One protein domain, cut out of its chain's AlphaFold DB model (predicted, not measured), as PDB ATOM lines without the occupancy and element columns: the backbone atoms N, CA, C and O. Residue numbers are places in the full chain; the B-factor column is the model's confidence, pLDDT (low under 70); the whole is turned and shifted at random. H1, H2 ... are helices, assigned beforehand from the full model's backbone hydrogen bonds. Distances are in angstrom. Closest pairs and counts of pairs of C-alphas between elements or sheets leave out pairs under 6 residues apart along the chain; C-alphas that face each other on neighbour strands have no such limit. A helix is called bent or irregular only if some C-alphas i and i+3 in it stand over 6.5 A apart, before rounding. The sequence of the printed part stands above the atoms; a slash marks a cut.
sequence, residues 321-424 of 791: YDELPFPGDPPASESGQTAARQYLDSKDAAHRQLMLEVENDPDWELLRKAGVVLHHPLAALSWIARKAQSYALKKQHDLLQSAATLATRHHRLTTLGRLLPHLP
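AT A GLANCE: This is residues 321 to 424 of the 791 residues of an uncharacterized protein of Prosthecobacter fusiformis (UniProt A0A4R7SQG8). Three helices, H4, H6 and H7, make the core as a triangle, with H4 crossing the hairpin of H6 and H7. H3 packs on H6, H2 reaches outward as an arm, H1 lies loosely near H4, and little H5 sits by the ends of the core helices; residues 345 to 350 stick out. The printed part has 104 residues with seven named helices, H1 to H7 in chain order, and no named strand: all helix. It is compact, radius of gyration of the C-alphas 12.9 A, spanning 38 by 29 by 24 A.

IN THESE COORDINATES: Residues 321 to 333 hold no named element. Find C-alpha 334 at (5.358, -33.085, -40.390); there H1 begins, residues 334 to 341. Next come H2, residues 349 to 360, 17.6 A, and H3, 362 to 369. H4, 377 to 387, is 15.6 A; H5 is 391 to 394. H6, 397 to 409, is 18.3 A. H7, 413 to 422, 15.0 A, ends at C-alpha 422 (-5.678, -14.873, -21.225); it is irregular, but only just, with C-alphas 418 and 421 6.6 A apart.

HOW THE PARTS SIT: Look first at H4, which touches H6 at a steep tilt of 50 degrees, closest C-alphas Leu 381 and Ala 403, 6.1 A. H4 touches H7, closest C-alphas Ser 382 and Thr 415, 5.2 A. H6 and H7 form a helical hairpin, a shallow tilt of 25 degrees, closest C-alphas Ala 407 and Leu 416, 5.5 A. H3 touches H6, closest C-alphas Asp 363 and Ser 402, 4.9 A. H2 and H3 only just touch, only at the corner, with 3 pairs of C-alphas within 8 A. Every O i to N i+4 pair is within hydrogen-bond range in H1, H3, H4 and H6; H2 has 7 of 8, H7 4 of 6, and H5 is too short for such a pair.

THE WHOLE: The C-alphas farthest apart, Lys 347 and Pro 424, are 38.6 A apart. The printed part has no cut, and no link is long. Expect low confidence at 17 residues, among them 321 to 332.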
ATOM      1  N   TYR A 321      -0.900 -34.369 -21.422       60.00
ATOM      2  CA  TYR A 321      -1.126 -33.204 -22.275       60.00
ATOM      3  C   TYR A 321       0.160 -32.505 -22.657       60.00
ATOM      4  O   TYR A 321       0.292 -32.106 -23.798       60.00
ATOM      5  N   ASP A 322       1.108 -32.376 -21.738       58.12
ATOM      6  CA  ASP A 322       2.312 -31.597 -21.997       58.12
ATOM      7  C   ASP A 322       3.403 -32.383 -22.757       58.12
ATOM      8  O   ASP A 322       4.288 -31.744 -23.340       58.12
ATOM      9  N   GLU A 323       3.287 -33.719 -22.839       54.09
ATOM     10  CA  GLU A 323       4.253 -34.658 -23.454       54.09
ATOM     11  C   GLU A 323       3.780 -35.296 -24.772       54.09
ATOM     12  O   GLU A 323       4.580 -35.924 -25.469       54.09
ATOM     13  N   LEU A 324       2.503 -35.165 -25.145       51.47
ATOM     14  CA  LEU A 324       2.066 -35.576 -26.478       51.47
ATOM     15  C   LEU A 324       2.916 -34.857 -27.544       51.47
ATOM     16  O   LEU A 324       3.219 -33.673 -27.372       51.47
ATOM     17  N   PRO A 325       3.249 -35.504 -28.683       44.53
ATOM     18  CA  PRO A 325       3.991 -34.853 -29.763       44.53
ATOM     19  C   PRO A 325       3.296 -33.584 -30.280       44.53
ATOM     20  O   PRO A 325       3.954 -32.760 -30.905       44.53
ATOM     21  N   PHE A 326       2.017 -33.362 -29.938       47.12
ATOM     22  CA  PHE A 326       1.426 -32.025 -29.879       47.12
ATOM     23  C   PHE A 326       0.943 -31.726 -28.468       47.12
ATOM     24  O   PHE A 326      -0.138 -32.175 -28.080       47.12
ATOM     25  N   PRO A 327       1.740 -30.953 -27.707       50.44
ATOM     26  CA  PRO A 327       1.676 -29.503 -27.886       50.44
ATOM     27  C   PRO A 327       3.040 -28.757 -27.893       50.44
ATOM     28  O   PRO A 327       3.196 -27.706 -27.275       50.44
ATOM     29  N   GLY A 328       4.037 -29.254 -28.629       49.31
ATOM     30  CA  GLY A 328       5.329 -28.567 -28.842       49.31
ATOM     31  C   GLY A 328       5.422 -27.779 -30.156       49.31
ATOM     32  O   GLY A 328       5.605 -26.553 -30.129       49.31
ATOM     33  N   ASP A 329       5.258 -28.494 -31.274       56.94
ATOM     34  CA  ASP A 329       5.432 -28.008 -32.652       56.94
ATOM     35  C   ASP A 329       4.153 -27.337 -33.208       56.94
ATOM     36  O   ASP A 329       3.119 -27.362 -32.542       56.94
ATOM     37  N   PRO A 330       4.177 -26.653 -34.370       64.06
ATOM     38  CA  PRO A 330       2.983 -26.095 -35.025       64.06
ATOM     39  C   PRO A 330       2.176 -27.159 -35.796       64.06
ATOM     40  O   PRO A 330       2.794 -27.997 -36.442       64.06
ATOM     41  N   PRO A 331       0.823 -27.123 -35.834       63.84
ATOM     42  CA  PRO A 331       0.007 -28.168 -36.483       63.84
ATOM     43  C   PRO A 331       0.311 -28.408 -37.974       63.84
ATOM     44  O   PRO A 331      -0.056 -29.440 -38.528       63.84
ATOM     45  N   ALA A 332       0.986 -27.449 -38.614       66.94
ATOM     46  CA  ALA A 332       1.451 -27.520 -39.993       66.94
ATOM     47  C   ALA A 332       2.713 -28.386 -40.199       66.94
ATOM     48  O   ALA A 332       2.986 -28.763 -41.338       66.94
ATOM     49  N   SER A 333       3.493 -28.683 -39.151       73.69
ATOM     50  CA  SER A 333       4.732 -29.465 -39.263       73.69
ATOM     51  C   SER A 333       4.458 -30.937 -39.592       73.69
ATOM     52  O   SER A 333       3.385 -31.467 -39.306       73.69
ATOM     53  N   GLU A 334       5.450 -31.639 -40.138       75.19
ATOM     54  CA  GLU A 334       5.358 -33.085 -40.390       75.19
ATOM     55  C   GLU A 334       5.128 -33.885 -39.095       75.19
ATOM     56  O   GLU A 334       4.302 -34.805 -39.060       75.19
ATOM     57  N   SER A 335       5.778 -33.477 -37.996       69.94
ATOM     58  CA  SER A 335       5.532 -34.018 -36.654       69.94
ATOM     59  C   SER A 335       4.074 -33.817 -36.221       69.94
ATOM     60  O   SER A 335       3.478 -34.727 -35.642       69.94
ATOM     61  N   GLY A 336       3.458 -32.681 -36.568       66.19
ATOM     62  CA  GLY A 336       2.068 -32.364 -36.232       66.19
ATOM     63  C   GLY A 336       1.023 -33.042 -37.054       66.19
ATOM     64  O   GLY A 336       0.028 -33.514 -36.507       66.19
ATOM     65  N   GLN A 337       1.285 -33.206 -38.337       71.69
ATOM     66  CA  GLN A 337       0.440 -34.023 -39.185       71.69
ATOM     67  C   GLN A 337       0.488 -35.490 -38.745       71.69
ATOM     68  O   GLN A 337      -0.548 -36.149 -38.674       71.69
ATOM     69  N   THR A 338       1.671 -35.995 -38.386       71.50
ATOM     70  CA  THR A 338       1.842 -37.368 -37.893       71.50
ATOM     71  C   THR A 338       1.137 -37.577 -36.556       71.50
ATOM     72  O   THR A 338       0.410 -38.557 -36.400       71.50
ATOM     73  N   ALA A 339       1.273 -36.638 -35.616       67.00
ATOM     74  CA  ALA A 339       0.565 -36.678 -34.340       67.00
ATOM     75  C   ALA A 339      -0.956 -36.577 -34.522       67.00
ATOM     76  O   ALA A 339      -1.683 -37.388 -33.962       67.00
ATOM     77  N   ALA A 340      -1.459 -35.658 -35.356       69.25
ATOM     78  CA  ALA A 340      -2.893 -35.513 -35.626       69.25
ATOM     79  C   ALA A 340      -3.516 -36.807 -36.176       69.25
ATOM     80  O   ALA A 340      -4.617 -37.181 -35.774       69.25
ATOM     81  N   ARG A 341      -2.788 -37.538 -37.035       72.50
ATOM     82  CA  ARG A 341      -3.226 -38.844 -37.559       72.50
ATOM     83  C   ARG A 341      -3.385 -39.904 -36.470       72.50
ATOM     84  O   ARG A 341      -4.253 -40.759 -36.604       72.50
ATOM     85  N   GLN A 342      -2.622 -39.828 -35.377       70.38
ATOM     86  CA  GLN A 342      -2.779 -40.725 -34.223       70.38
ATOM     87  C   GLN A 342      -4.078 -40.483 -33.441       70.38
ATOM     88  O   GLN A 342      -4.403 -41.284 -32.569       70.38
ATOM     89  N   TYR A 343      -4.844 -39.435 -33.763       68.75
ATOM     90  CA  TYR A 343      -6.160 -39.149 -33.176       68.75
ATOM     91  C   TYR A 343      -7.313 -39.325 -34.163       68.75
ATOM     92  O   TYR A 343      -8.460 -39.033 -33.832       68.75
ATOM     93  N   LEU A 344      -7.028 -39.807 -35.373       72.38
ATOM     94  CA  LEU A 344      -8.069 -40.162 -36.322       72.38
ATOM     95  C   LEU A 344      -8.543 -41.583 -36.029       72.38
ATOM     96  O   LEU A 344      -7.755 -42.528 -35.970       72.38
ATOM     97  N   ASP A 345      -9.852 -41.727 -35.873       74.56
ATOM     98  CA  ASP A 345     -10.530 -43.011 -35.924       74.56
ATOM     99  C   ASP A 345     -11.561 -42.954 -37.052       74.56
ATOM    100  O   ASP A 345     -12.527 -42.195 -37.004       74.56
ATOM    101  N   SER A 346     -11.350 -43.779 -38.079       71.06
ATOM    102  CA  SER A 346     -12.268 -43.908 -39.218       71.06
ATOM    103  C   SER A 346     -13.697 -44.300 -38.815       71.06
ATOM    104  O   SER A 346     -14.639 -44.034 -39.561       71.06
ATOM    105  N   LYS A 347     -13.869 -44.915 -37.636       72.38
ATOM    106  CA  LYS A 347     -15.168 -45.303 -37.083       72.38
ATOM    107  C   LYS A 347     -15.808 -44.216 -36.214       72.38
ATOM    108  O   LYS A 347     -16.996 -44.329 -35.912       72.38
ATOM    109  N   ASP A 348     -15.088 -43.155 -35.843       76.69
ATOM    110  CA  ASP A 348     -15.635 -42.092 -34.996       76.69
ATOM    111  C   ASP A 348     -16.583 -41.180 -35.795       76.69
ATOM    112  O   ASP A 348     -16.182 -40.262 -36.515       76.69
ATOM    113  N   ALA A 349     -17.885 -41.432 -35.657       78.44
ATOM    114  CA  ALA A 349     -18.930 -40.621 -36.273       78.44
ATOM    115  C   ALA A 349     -18.920 -39.158 -35.792       78.44
ATOM    116  O   ALA A 349     -19.262 -38.267 -36.568       78.44
ATOM    117  N   ALA A 350     -18.484 -38.885 -34.558       80.19
ATOM    118  CA  ALA A 350     -18.421 -37.517 -34.055       80.19
ATOM    119  C   ALA A 350     -17.294 -36.711 -34.704       80.19
ATOM    120  O   ALA A 350     -17.460 -35.515 -34.922       80.19
ATOM    121  N   HIS A 351     -16.179 -37.351 -35.070       81.19
ATOM    122  CA  HIS A 351     -15.130 -36.676 -35.834       81.19
ATOM    123  C   HIS A 351     -15.633 -36.265 -37.227       81.19
ATOM    124  O   HIS A 351     -15.401 -35.138 -37.655       81.19
ATOM    125  N   ARG A 352     -16.390 -37.135 -37.913       80.44
ATOM    126  CA  ARG A 352     -17.013 -36.791 -39.207       80.44
ATOM    127  C   ARG A 352     -17.957 -35.592 -39.087       80.44
ATOM    128  O   ARG A 352     -17.867 -34.676 -39.897       80.44
ATOM    129  N   GLN A 353     -18.807 -35.574 -38.061       82.19
ATOM    130  CA  GLN A 353     -19.712 -34.451 -37.800       82.19
ATOM    131  C   GLN A 353     -18.951 -33.152 -37.498       82.19
ATOM    132  O   GLN A 353     -19.296 -32.098 -38.023       82.19
ATOM    133  N   LEU A 354     -17.889 -33.234 -36.695       86.19
ATOM    134  CA  LEU A 354     -17.030 -32.097 -36.378       86.19
ATOM    135  C   LEU A 354     -16.370 -31.507 -37.635       86.19
ATOM    136  O   LEU A 354     -16.272 -30.291 -37.757       86.19
ATOM    137  N   MET A 355     -15.926 -32.340 -38.579       86.62
ATOM    138  CA  MET A 355     -15.339 -31.838 -39.825       86.62
ATOM    139  C   MET A 355     -16.365 -31.094 -40.693       86.62
ATOM    140  O   MET A 355     -16.016 -30.072 -41.275       86.62
ATOM    141  N   LEU A 356     -17.632 -31.533 -40.714       86.25
ATOM    142  CA  LEU A 356     -18.724 -30.798 -41.376       86.25
ATOM    143  C   LEU A 356     -19.032 -29.458 -40.686       86.25
ATOM    144  O   LEU A 356     -19.336 -28.468 -41.350       86.25
ATOM    145  N   GLU A 357     -18.948 -29.407 -39.352       88.19
ATOM    146  CA  GLU A 357     -19.092 -28.162 -38.582       88.19
ATOM    147  C   GLU A 357     -17.979 -27.166 -38.936       88.19
ATOM    148  O   GLU A 357     -18.250 -25.997 -39.195       88.19
ATOM    149  N   VAL A 358     -16.731 -27.634 -39.020       89.38
ATOM    150  CA  VAL A 358     -15.550 -26.809 -39.336       89.38
ATOM    151  C   VAL A 358     -15.652 -26.104 -40.688       89.38
ATOM    152  O   VAL A 358     -15.057 -25.041 -40.878       89.38
ATOM    153  N   GLU A 359     -16.376 -26.677 -41.644       86.75
ATOM    154  CA  GLU A 359     -16.591 -26.063 -42.957       86.75
ATOM    155  C   GLU A 359     -17.536 -24.857 -42.899       86.75
ATOM    156  O   GLU A 359     -17.348 -23.916 -43.668       86.75
ATOM    157  N   ASN A 360     -18.506 -24.862 -41.980       87.69
ATOM    158  CA  ASN A 360     -19.646 -23.941 -41.995       87.69
ATOM    159  C   ASN A 360     -19.700 -22.977 -40.799       87.69
ATOM    160  O   ASN A 360     -20.527 -22.068 -40.780       87.69
ATOM    161  N   ASP A 361     -18.856 -23.178 -39.792       92.94
ATOM    162  CA  ASP A 361     -18.877 -22.397 -38.562       92.94
ATOM    163  C   ASP A 361     -17.896 -21.204 -38.596       92.94
ATOM    164  O   ASP A 361     -16.721 -21.367 -38.959       92.94
ATOM    165  N   PRO A 362     -18.338 -20.005 -38.171       92.38
ATOM    166  CA  PRO A 362     -17.524 -18.793 -38.232       92.38
ATOM    167  C   PRO A 362     -16.328 -18.800 -37.268       92.38
ATOM    168  O   PRO A 362     -15.288 -18.226 -37.597       92.38
ATOM    169  N   ASP A 363     -16.426 -19.452 -36.104       93.62
ATOM    170  CA  ASP A 363     -15.314 -19.535 -35.153       93.62
ATOM    171  C   ASP A 363     -14.202 -20.431 -35.719       93.62
ATOM    172  O   ASP A 363     -13.020 -20.080 -35.662       93.62
ATOM    173  N   TRP A 364     -14.563 -21.560 -36.340       93.88
ATOM    174  CA  TRP A 364     -13.594 -22.415 -37.036       93.88
ATOM    175  C   TRP A 364     -12.946 -21.705 -38.233       93.88
ATOM    176  O   TRP A 364     -11.739 -21.851 -38.466       93.88
ATOM    177  N   GLU A 365     -13.710 -20.901 -38.979       91.50
ATOM    178  CA  GLU A 365     -13.186 -20.093 -40.083       91.50
ATOM    179  C   GLU A 365     -12.173 -19.042 -39.595       91.50
ATOM    180  O   GLU A 365     -11.127 -18.854 -40.224       91.50
ATOM    181  N   LEU A 366     -12.437 -18.395 -38.456       91.12
ATOM    182  CA  LEU A 366     -11.540 -17.405 -37.861       91.12
ATOM    183  C   LEU A 366     -10.187 -18.027 -37.494       91.12
ATOM    184  O   LEU A 366      -9.136 -17.483 -37.846       91.12
ATOM    185  N   LEU A 367     -10.200 -19.207 -36.869       90.19
ATOM    186  CA  LEU A 367      -8.984 -19.966 -36.562       90.19
ATOM    187  C   LEU A 367      -8.186 -20.288 -37.835       90.19
ATOM    188  O   LEU A 367      -6.966 -20.110 -37.868       90.19
ATOM    189  N   ARG A 368      -8.865 -20.698 -38.914       88.12
ATOM    190  CA  ARG A 368      -8.227 -20.982 -40.208       88.12
ATOM    191  C   ARG A 368      -7.596 -19.729 -40.824       88.12
ATOM    192  O   ARG A 368      -6.457 -19.791 -41.283       88.12
ATOM    193  N   LYS A 369      -8.298 -18.589 -40.802       86.81
ATOM    194  CA  LYS A 369      -7.793 -17.292 -41.300       86.81
ATOM    195  C   LYS A 369      -6.556 -16.816 -40.541       86.81
ATOM    196  O   LYS A 369      -5.679 -16.199 -41.133       86.81
ATOM    197  N   ALA A 370      -6.455 -17.152 -39.261       83.62
ATOM    198  CA  ALA A 370      -5.278 -16.886 -38.443       83.62
ATOM    199  C   ALA A 370      -4.104 -17.860 -38.686       83.62
ATOM    200  O   ALA A 370      -3.089 -17.787 -37.993       83.62
ATOM    201  N   GLY A 371      -4.220 -18.774 -39.658       80.88
ATOM    202  CA  GLY A 371      -3.163 -19.714 -40.038       80.88
ATOM    203  C   GLY A 371      -3.134 -21.007 -39.219       80.88
ATOM    204  O   GLY A 371      -2.155 -21.751 -39.293       80.88
ATOM    205  N   VAL A 372      -4.180 -21.304 -38.439       82.12
ATOM    206  CA  VAL A 372      -4.277 -22.569 -37.697       82.12
ATOM    207  C   VAL A 372      -4.671 -23.697 -38.649       82.12
ATOM    208  O   VAL A 372      -5.703 -23.641 -39.318       82.12
ATOM    209  N   VAL A 373      -3.865 -24.760 -38.682       80.81
ATOM    210  CA  VAL A 373      -4.156 -25.955 -39.486       80.81
ATOM    211  C   VAL A 373      -5.060 -26.910 -38.704       80.81
ATOM    212  O   VAL A 373      -4.706 -27.376 -37.622       80.81
ATOM    213  N   LEU A 374      -6.232 -27.223 -39.267       80.19
ATOM    214  CA  LEU A 374      -7.311 -27.972 -38.609       80.19
ATOM    215  C   LEU A 374      -7.394 -29.441 -39.069       80.19
ATOM    216  O   LEU A 374      -8.476 -29.937 -39.367       80.19
ATOM    217  N   HIS A 375      -6.266 -30.162 -39.125       74.88
ATOM    218  CA  HIS A 375      -6.271 -31.605 -39.439       74.88
ATOM    219  C   HIS A 375      -7.049 -32.433 -38.406       74.88
ATOM    220  O   HIS A 375      -7.730 -33.391 -38.759       74.88
ATOM    221  N   HIS A 376      -6.955 -32.048 -37.132       79.25
ATOM    222  CA  HIS A 376      -7.830 -32.520 -36.066       79.25
ATOM    223  C   HIS A 376      -8.282 -31.293 -35.247       79.25
ATOM    224  O   HIS A 376      -7.519 -30.813 -34.401       79.25
ATOM    225  N   PRO A 377      -9.491 -30.748 -35.490       84.62
ATOM    226  CA  PRO A 377      -9.895 -29.418 -35.018       84.62
ATOM    227  C   PRO A 377      -9.765 -29.237 -33.505       84.62
ATOM    228  O   PRO A 377      -9.222 -28.246 -33.023       84.62
ATOM    229  N   LEU A 378     -10.168 -30.245 -32.735       84.56
ATOM    230  CA  LEU A 378     -10.112 -30.163 -31.278       84.56
ATOM    231  C   LEU A 378      -8.684 -30.292 -30.720       84.56
ATOM    232  O   LEU A 378      -8.412 -29.782 -29.642       84.56
ATOM    233  N   ALA A 379      -7.762 -30.926 -31.452       78.38
ATOM    234  CA  ALA A 379      -6.352 -30.965 -31.051       78.38
ATOM    235  C   ALA A 379      -5.675 -29.613 -31.327       78.38
ATOM    236  O   ALA A 379      -4.831 -29.163 -30.551       78.38
ATOM    237  N   ALA A 380      -6.090 -28.930 -32.401       81.44
ATOM    238  CA  ALA A 380      -5.665 -27.563 -32.673       81.44
ATOM    239  C   ALA A 380      -6.101 -26.602 -31.550       81.44
ATOM    240  O   ALA A 380      -5.303 -25.764 -31.139       81.44
ATOM    241  N   LEU A 381      -7.306 -26.771 -30.983       86.75
ATOM    242  CA  LEU A 381      -7.738 -26.002 -29.806       86.75
ATOM    243  C   LEU A 381      -6.800 -26.204 -28.607       86.75
ATOM    244  O   LEU A 381      -6.342 -25.220 -28.023       86.75
ATOM    245  N   SER A 382      -6.464 -27.453 -28.264       82.38
ATOM    246  CA  SER A 382      -5.547 -27.745 -27.151       82.38
ATOM    247  C   SER A 382      -4.159 -27.117 -27.370       82.38
ATOM    248  O   SER A 382      -3.531 -26.632 -26.424       82.38
ATOM    249  N   TRP A 383      -3.682 -27.062 -28.623       82.00
ATOM    250  CA  TRP A 383      -2.435 -26.375 -28.981       82.00
ATOM    251  C   TRP A 383      -2.515 -24.858 -28.764       82.00
ATOM    252  O   TRP A 383      -1.623 -24.290 -28.123       82.00
ATOM    253  N   ILE A 384      -3.593 -24.210 -29.233       86.56
ATOM    254  CA  ILE A 384      -3.838 -22.775 -29.002       86.56
ATOM    255  C   ILE A 384      -3.818 -22.495 -27.498       86.56
ATOM    256  O   ILE A 384      -3.138 -21.572 -27.054       86.56
ATOM    257  N   ALA A 385      -4.490 -23.331 -26.704       87.19
ATOM    258  CA  ALA A 385      -4.568 -23.183 -25.257       87.19
ATOM    259  C   ALA A 385      -3.191 -23.216 -24.577       87.19
ATOM    260  O   ALA A 385      -2.897 -22.362 -23.743       87.19
ATOM    261  N   ARG A 386      -2.293 -24.137 -24.963       82.62
ATOM    262  CA  ARG A 386      -0.918 -24.158 -24.420       82.62
ATOM    263  C   ARG A 386      -0.111 -22.927 -24.835       82.62
ATOM    264  O   ARG A 386       0.702 -22.426 -24.057       82.62
ATOM    265  N   LYS A 387      -0.294 -22.447 -26.065       84.69
ATOM    266  CA  LYS A 387       0.430 -21.285 -26.599       84.69
ATOM    267  C   LYS A 387      -0.250 -19.953 -26.261       84.69
ATOM    268  O   LYS A 387       0.302 -18.915 -26.617       84.69
ATOM    269  N   ALA A 388      -1.372 -19.944 -25.543       85.19
ATOM    270  CA  ALA A 388      -2.136 -18.735 -25.230       85.19
ATOM    271  C   ALA A 388      -1.322 -17.690 -24.445       85.19
ATOM    272  O   ALA A 388      -1.473 -16.489 -24.659       85.19
ATOM    273  N   GLN A 389      -0.384 -18.142 -23.605       81.00
ATOM    274  CA  GLN A 389       0.554 -17.267 -22.895       81.00
ATOM    275  C   GLN A 389       1.687 -16.704 -23.773       81.00
ATOM    276  O   GLN A 389       2.363 -15.757 -23.370       81.00
ATOM    277  N   SER A 390       1.926 -17.275 -24.960       82.69
ATOM    278  CA  SER A 390       3.001 -16.832 -25.850       82.69
ATOM    279  C   SER A 390       2.722 -15.432 -26.394       82.69
ATOM    280  O   SER A 390       1.580 -15.078 -26.684       82.69
ATOM    281  N   TYR A 391       3.777 -14.638 -26.589       72.69
ATOM    282  CA  TYR A 391       3.647 -13.266 -27.093       72.69
ATOM    283  C   TYR A 391       2.904 -13.186 -28.439       72.69
ATOM    284  O   TYR A 391       2.157 -12.237 -28.668       72.69
ATOM    285  N   ALA A 392       3.068 -14.200 -29.296       76.31
ATOM    286  CA  ALA A 392       2.439 -14.272 -30.612       76.31
ATOM    287  C   ALA A 392       0.907 -14.403 -30.546       76.31
ATOM    288  O   ALA A 392       0.212 -13.743 -31.312       76.31
ATOM    289  N   LEU A 393       0.376 -15.213 -29.621       79.44
ATOM    290  CA  LEU A 393      -1.070 -15.453 -29.509       79.44
ATOM    291  C   LEU A 393      -1.757 -14.560 -28.478       79.44
ATOM    292  O   LEU A 393      -2.929 -14.240 -28.642       79.44
ATOM    293  N   LYS A 394      -1.037 -14.089 -27.452       76.38
ATOM    294  CA  LYS A 394      -1.604 -13.255 -26.381       76.38
ATOM    295  C   LYS A 394      -2.282 -11.978 -26.899       76.38
ATOM    296  O   LYS A 394      -3.195 -11.477 -26.251       76.38
ATOM    297  N   LYS A 395      -1.841 -11.450 -28.049       81.19
ATOM    298  CA  LYS A 395      -2.415 -10.255 -28.696       81.19
ATOM    299  C   LYS A 395      -3.570 -10.555 -29.659       81.19
ATOM    300  O   LYS A 395      -4.245  -9.629 -30.090       81.19
ATOM    301  N   GLN A 396      -3.803 -11.819 -30.006       86.12
ATOM    302  CA  GLN A 396      -4.862 -12.232 -30.928       86.12
ATOM    303  C   GLN A 396      -6.139 -12.559 -30.146       86.12
ATOM    304  O   GLN A 396      -6.542 -13.718 -30.037       86.12
ATOM    305  N   HIS A 397      -6.757 -11.536 -29.551       85.38
ATOM    306  CA  HIS A 397      -7.913 -11.725 -28.671       85.38
ATOM    307  C   HIS A 397      -9.088 -12.411 -29.369       85.38
ATOM    308  O   HIS A 397      -9.665 -13.315 -28.774       85.38
ATOM    309  N   ASP A 398      -9.372 -12.074 -30.628       88.12
ATOM    310  CA  ASP A 398     -10.460 -12.694 -31.398       88.12
ATOM    311  C   ASP A 398     -10.220 -14.192 -31.642       88.12
ATOM    312  O   ASP A 398     -11.134 -15.001 -31.513       88.12
ATOM    313  N   LEU A 399      -8.969 -14.597 -31.891       91.06
ATOM    314  CA  LEU A 399      -8.620 -16.014 -32.015       91.06
ATOM    315  C   LEU A 399      -8.823 -16.761 -30.698       91.06
ATOM    316  O   LEU A 399      -9.406 -17.844 -30.684       91.06
ATOM    317  N   LEU A 400      -8.347 -16.196 -29.583       91.44
ATOM    318  CA  LEU A 400      -8.514 -16.818 -28.269       91.44
ATOM    319  C   LEU A 400      -9.999 -16.882 -27.878       91.44
ATOM    320  O   LEU A 400     -10.432 -17.867 -27.281       91.44
ATOM    321  N   GLN A 401     -10.774 -15.858 -28.240       91.75
ATOM    322  CA  GLN A 401     -12.217 -15.768 -28.040       91.75
ATOM    323  C   GLN A 401     -12.944 -16.914 -28.746       91.75
ATOM    324  O   GLN A 401     -13.657 -17.669 -28.085       91.75
ATOM    325  N   SER A 402     -12.728 -17.072 -30.054       93.94
ATOM    326  CA  SER A 402     -13.319 -18.156 -30.845       93.94
ATOM    327  C   SER A 402     -12.860 -19.526 -30.346       93.94
ATOM    328  O   SER A 402     -13.681 -20.424 -30.171       93.94
ATOM    329  N   ALA A 403     -11.578 -19.681 -29.999       93.50
ATOM    330  CA  ALA A 403     -11.069 -20.925 -29.424       93.50
ATOM    331  C   ALA A 403     -11.758 -21.280 -28.094       93.50
ATOM    332  O   ALA A 403     -12.066 -22.447 -27.857       93.50
ATOM    333  N   ALA A 404     -12.036 -20.294 -27.237       92.62
ATOM    334  CA  ALA A 404     -12.741 -20.509 -25.978       92.62
ATOM    335  C   ALA A 404     -14.219 -20.862 -26.193       92.62
ATOM    336  O   ALA A 404     -14.704 -21.796 -25.558       92.62
ATOM    337  N   THR A 405     -14.913 -20.186 -27.116       92.56
ATOM    338  CA  THR A 405     -16.296 -20.522 -27.499       92.56
ATOM    339  C   THR A 405     -16.395 -21.967 -27.989       92.56
ATOM    340  O   THR A 405     -17.241 -22.732 -27.518       92.56
ATOM    341  N   LEU A 406     -15.483 -22.375 -28.875       93.44
ATOM    342  CA  LEU A 406     -15.406 -23.744 -29.381       93.44
ATOM    343  C   LEU A 406     -15.052 -24.747 -28.274       93.44
ATOM    344  O   LEU A 406     -15.650 -25.821 -28.205       93.44
ATOM    345  N   ALA A 407     -14.130 -24.404 -27.369       91.62
ATOM    346  CA  ALA A 407     -13.777 -25.249 -26.231       91.62
ATOM    347  C   ALA A 407     -14.970 -25.480 -25.290       91.62
ATOM    348  O   ALA A 407     -15.187 -26.608 -24.850       91.62
ATOM    349  N   THR A 408     -15.768 -24.443 -25.018       89.88
ATOM    350  CA  THR A 408     -17.013 -24.564 -24.250       89.88
ATOM    351  C   THR A 408     -18.019 -25.460 -24.971       89.88
ATOM    352  O   THR A 408     -18.504 -26.415 -24.371       89.88
ATOM    353  N   ARG A 409     -18.280 -25.211 -26.263       88.25
ATOM    354  CA  ARG A 409     -19.245 -25.978 -27.073       88.25
ATOM    355  C   ARG A 409     -18.912 -27.470 -27.135       88.25
ATOM    356  O   ARG A 409     -19.800 -28.309 -27.066       88.25
ATOM    357  N   HIS A 410     -17.626 -27.798 -27.240       86.69
ATOM    358  CA  HIS A 410     -17.134 -29.174 -27.359       86.69
ATOM    359  C   HIS A 410     -16.702 -29.793 -26.018       86.69
ATOM    360  O   HIS A 410     -16.018 -30.822 -26.018       86.69
ATOM    361  N   HIS A 411     -17.073 -29.170 -24.890       85.06
ATOM    362  CA  HIS A 411     -16.787 -29.612 -23.517       85.06
ATOM    363  C   HIS A 411     -15.305 -29.944 -23.249       85.06
ATOM    364  O   HIS A 411     -14.961 -30.948 -22.623       85.06
ATOM    365  N   ARG A 412     -14.399 -29.086 -23.727       88.12
ATOM    366  CA  ARG A 412     -12.940 -29.211 -23.578       88.12
ATOM    367  C   ARG A 412     -12.462 -28.415 -22.365       88.12
ATOM    368  O   ARG A 412     -11.960 -27.301 -22.505       88.12
ATOM    369  N   LEU A 413     -12.675 -28.960 -21.166       88.62
ATOM    370  CA  LEU A 413     -12.464 -28.238 -19.902       88.62
ATOM    371  C   LEU A 413     -10.997 -27.876 -19.658       88.62
ATOM    372  O   LEU A 413     -10.720 -26.745 -19.265       88.62
ATOM    373  N   THR A 414     -10.057 -28.780 -19.952       88.06
ATOM    374  CA  THR A 414      -8.616 -28.481 -19.855       88.06
ATOM    375  C   THR A 414      -8.215 -27.344 -20.778       88.06
ATOM    376  O   THR A 414      -7.564 -26.386 -20.349       88.06
ATOM    377  N   THR A 415      -8.645 -27.415 -22.032       89.44
ATOM    378  CA  THR A 415      -8.413 -26.361 -23.021       89.44
ATOM    379  C   THR A 415      -9.026 -25.026 -22.581       89.44
ATOM    380  O   THR A 415      -8.333 -24.009 -22.560       89.44
ATOM    381  N   LEU A 416     -10.295 -25.021 -22.166       91.56
ATOM    382  CA  LEU A 416     -10.996 -23.819 -21.713       91.56
ATOM    383  C   LEU A 416     -10.317 -23.193 -20.488       91.56
ATOM    384  O   LEU A 416     -10.054 -21.991 -20.483       91.56
ATOM    385  N   GLY A 417      -9.962 -24.006 -19.491       90.94
ATOM    386  CA  GLY A 417      -9.256 -23.560 -18.293       90.94
ATOM    387  C   GLY A 417      -7.948 -22.846 -18.624       90.94
ATOM    388  O   GLY A 417      -7.700 -21.767 -18.100       90.94
ATOM    389  N   ARG A 418      -7.153 -23.377 -19.561       89.56
ATOM    390  CA  ARG A 418      -5.897 -22.746 -20.005       89.56
ATOM    391  C   ARG A 418      -6.119 -21.445 -20.792       89.56
ATOM    392  O   ARG A 418      -5.276 -20.557 -20.733       89.56
ATOM    393  N   LEU A 419      -7.237 -21.302 -21.507       91.44
ATOM    394  CA  LEU A 419      -7.553 -20.095 -22.287       91.44
ATOM    395  C   LEU A 419      -8.075 -18.940 -21.423       91.44
ATOM    396  O   LEU A 419      -7.692 -17.789 -21.639       91.44
ATOM    397  N   LEU A 420      -8.938 -19.228 -20.443       91.50
ATOM    398  CA  LEU A 420      -9.647 -18.215 -19.649       91.50
ATOM    399  C   LEU A 420      -8.734 -17.149 -19.010       91.50
ATOM    400  O   LEU A 420      -9.051 -15.961 -19.135       91.50
ATOM    401  N   PRO A 421      -7.578 -17.493 -18.405       89.38
ATOM    402  CA  PRO A 421      -6.638 -16.520 -17.853       89.38
ATOM    403  C   PRO A 421      -6.063 -15.518 -18.858       89.38
ATOM    404  O   PRO A 421      -5.461 -14.537 -18.422       89.38
ATOM    405  N   HIS A 422      -6.243 -15.716 -20.166       88.81
ATOM    406  CA  HIS A 422      -5.678 -14.873 -21.225       88.81
ATOM    407  C   HIS A 422      -6.722 -14.073 -22.019       88.81
ATOM    408  O   HIS A 422      -6.355 -13.187 -22.790       88.81
ATOM    409  N   LEU A 423      -8.014 -14.329 -21.808       86.56
ATOM    410  CA  LEU A 423      -9.115 -13.608 -22.461       86.56
ATOM    411  C   LEU A 423      -9.422 -12.278 -21.770       86.56
ATOM    412  O   LEU A 423      -9.034 -12.096 -20.619       86.56
ATOM    413  N   PRO A 424     -10.149 -11.341 -22.392       85.75
ATOM    414  CA  PRO A 424     -10.766 -10.239 -21.660       85.75
ATOM    415  C   PRO A 424     -11.587 -10.756 -20.467       85.75
ATOM    416  O   PRO A 424     -12.227 -11.808 -20.551       85.75
TER     417      PRO A 424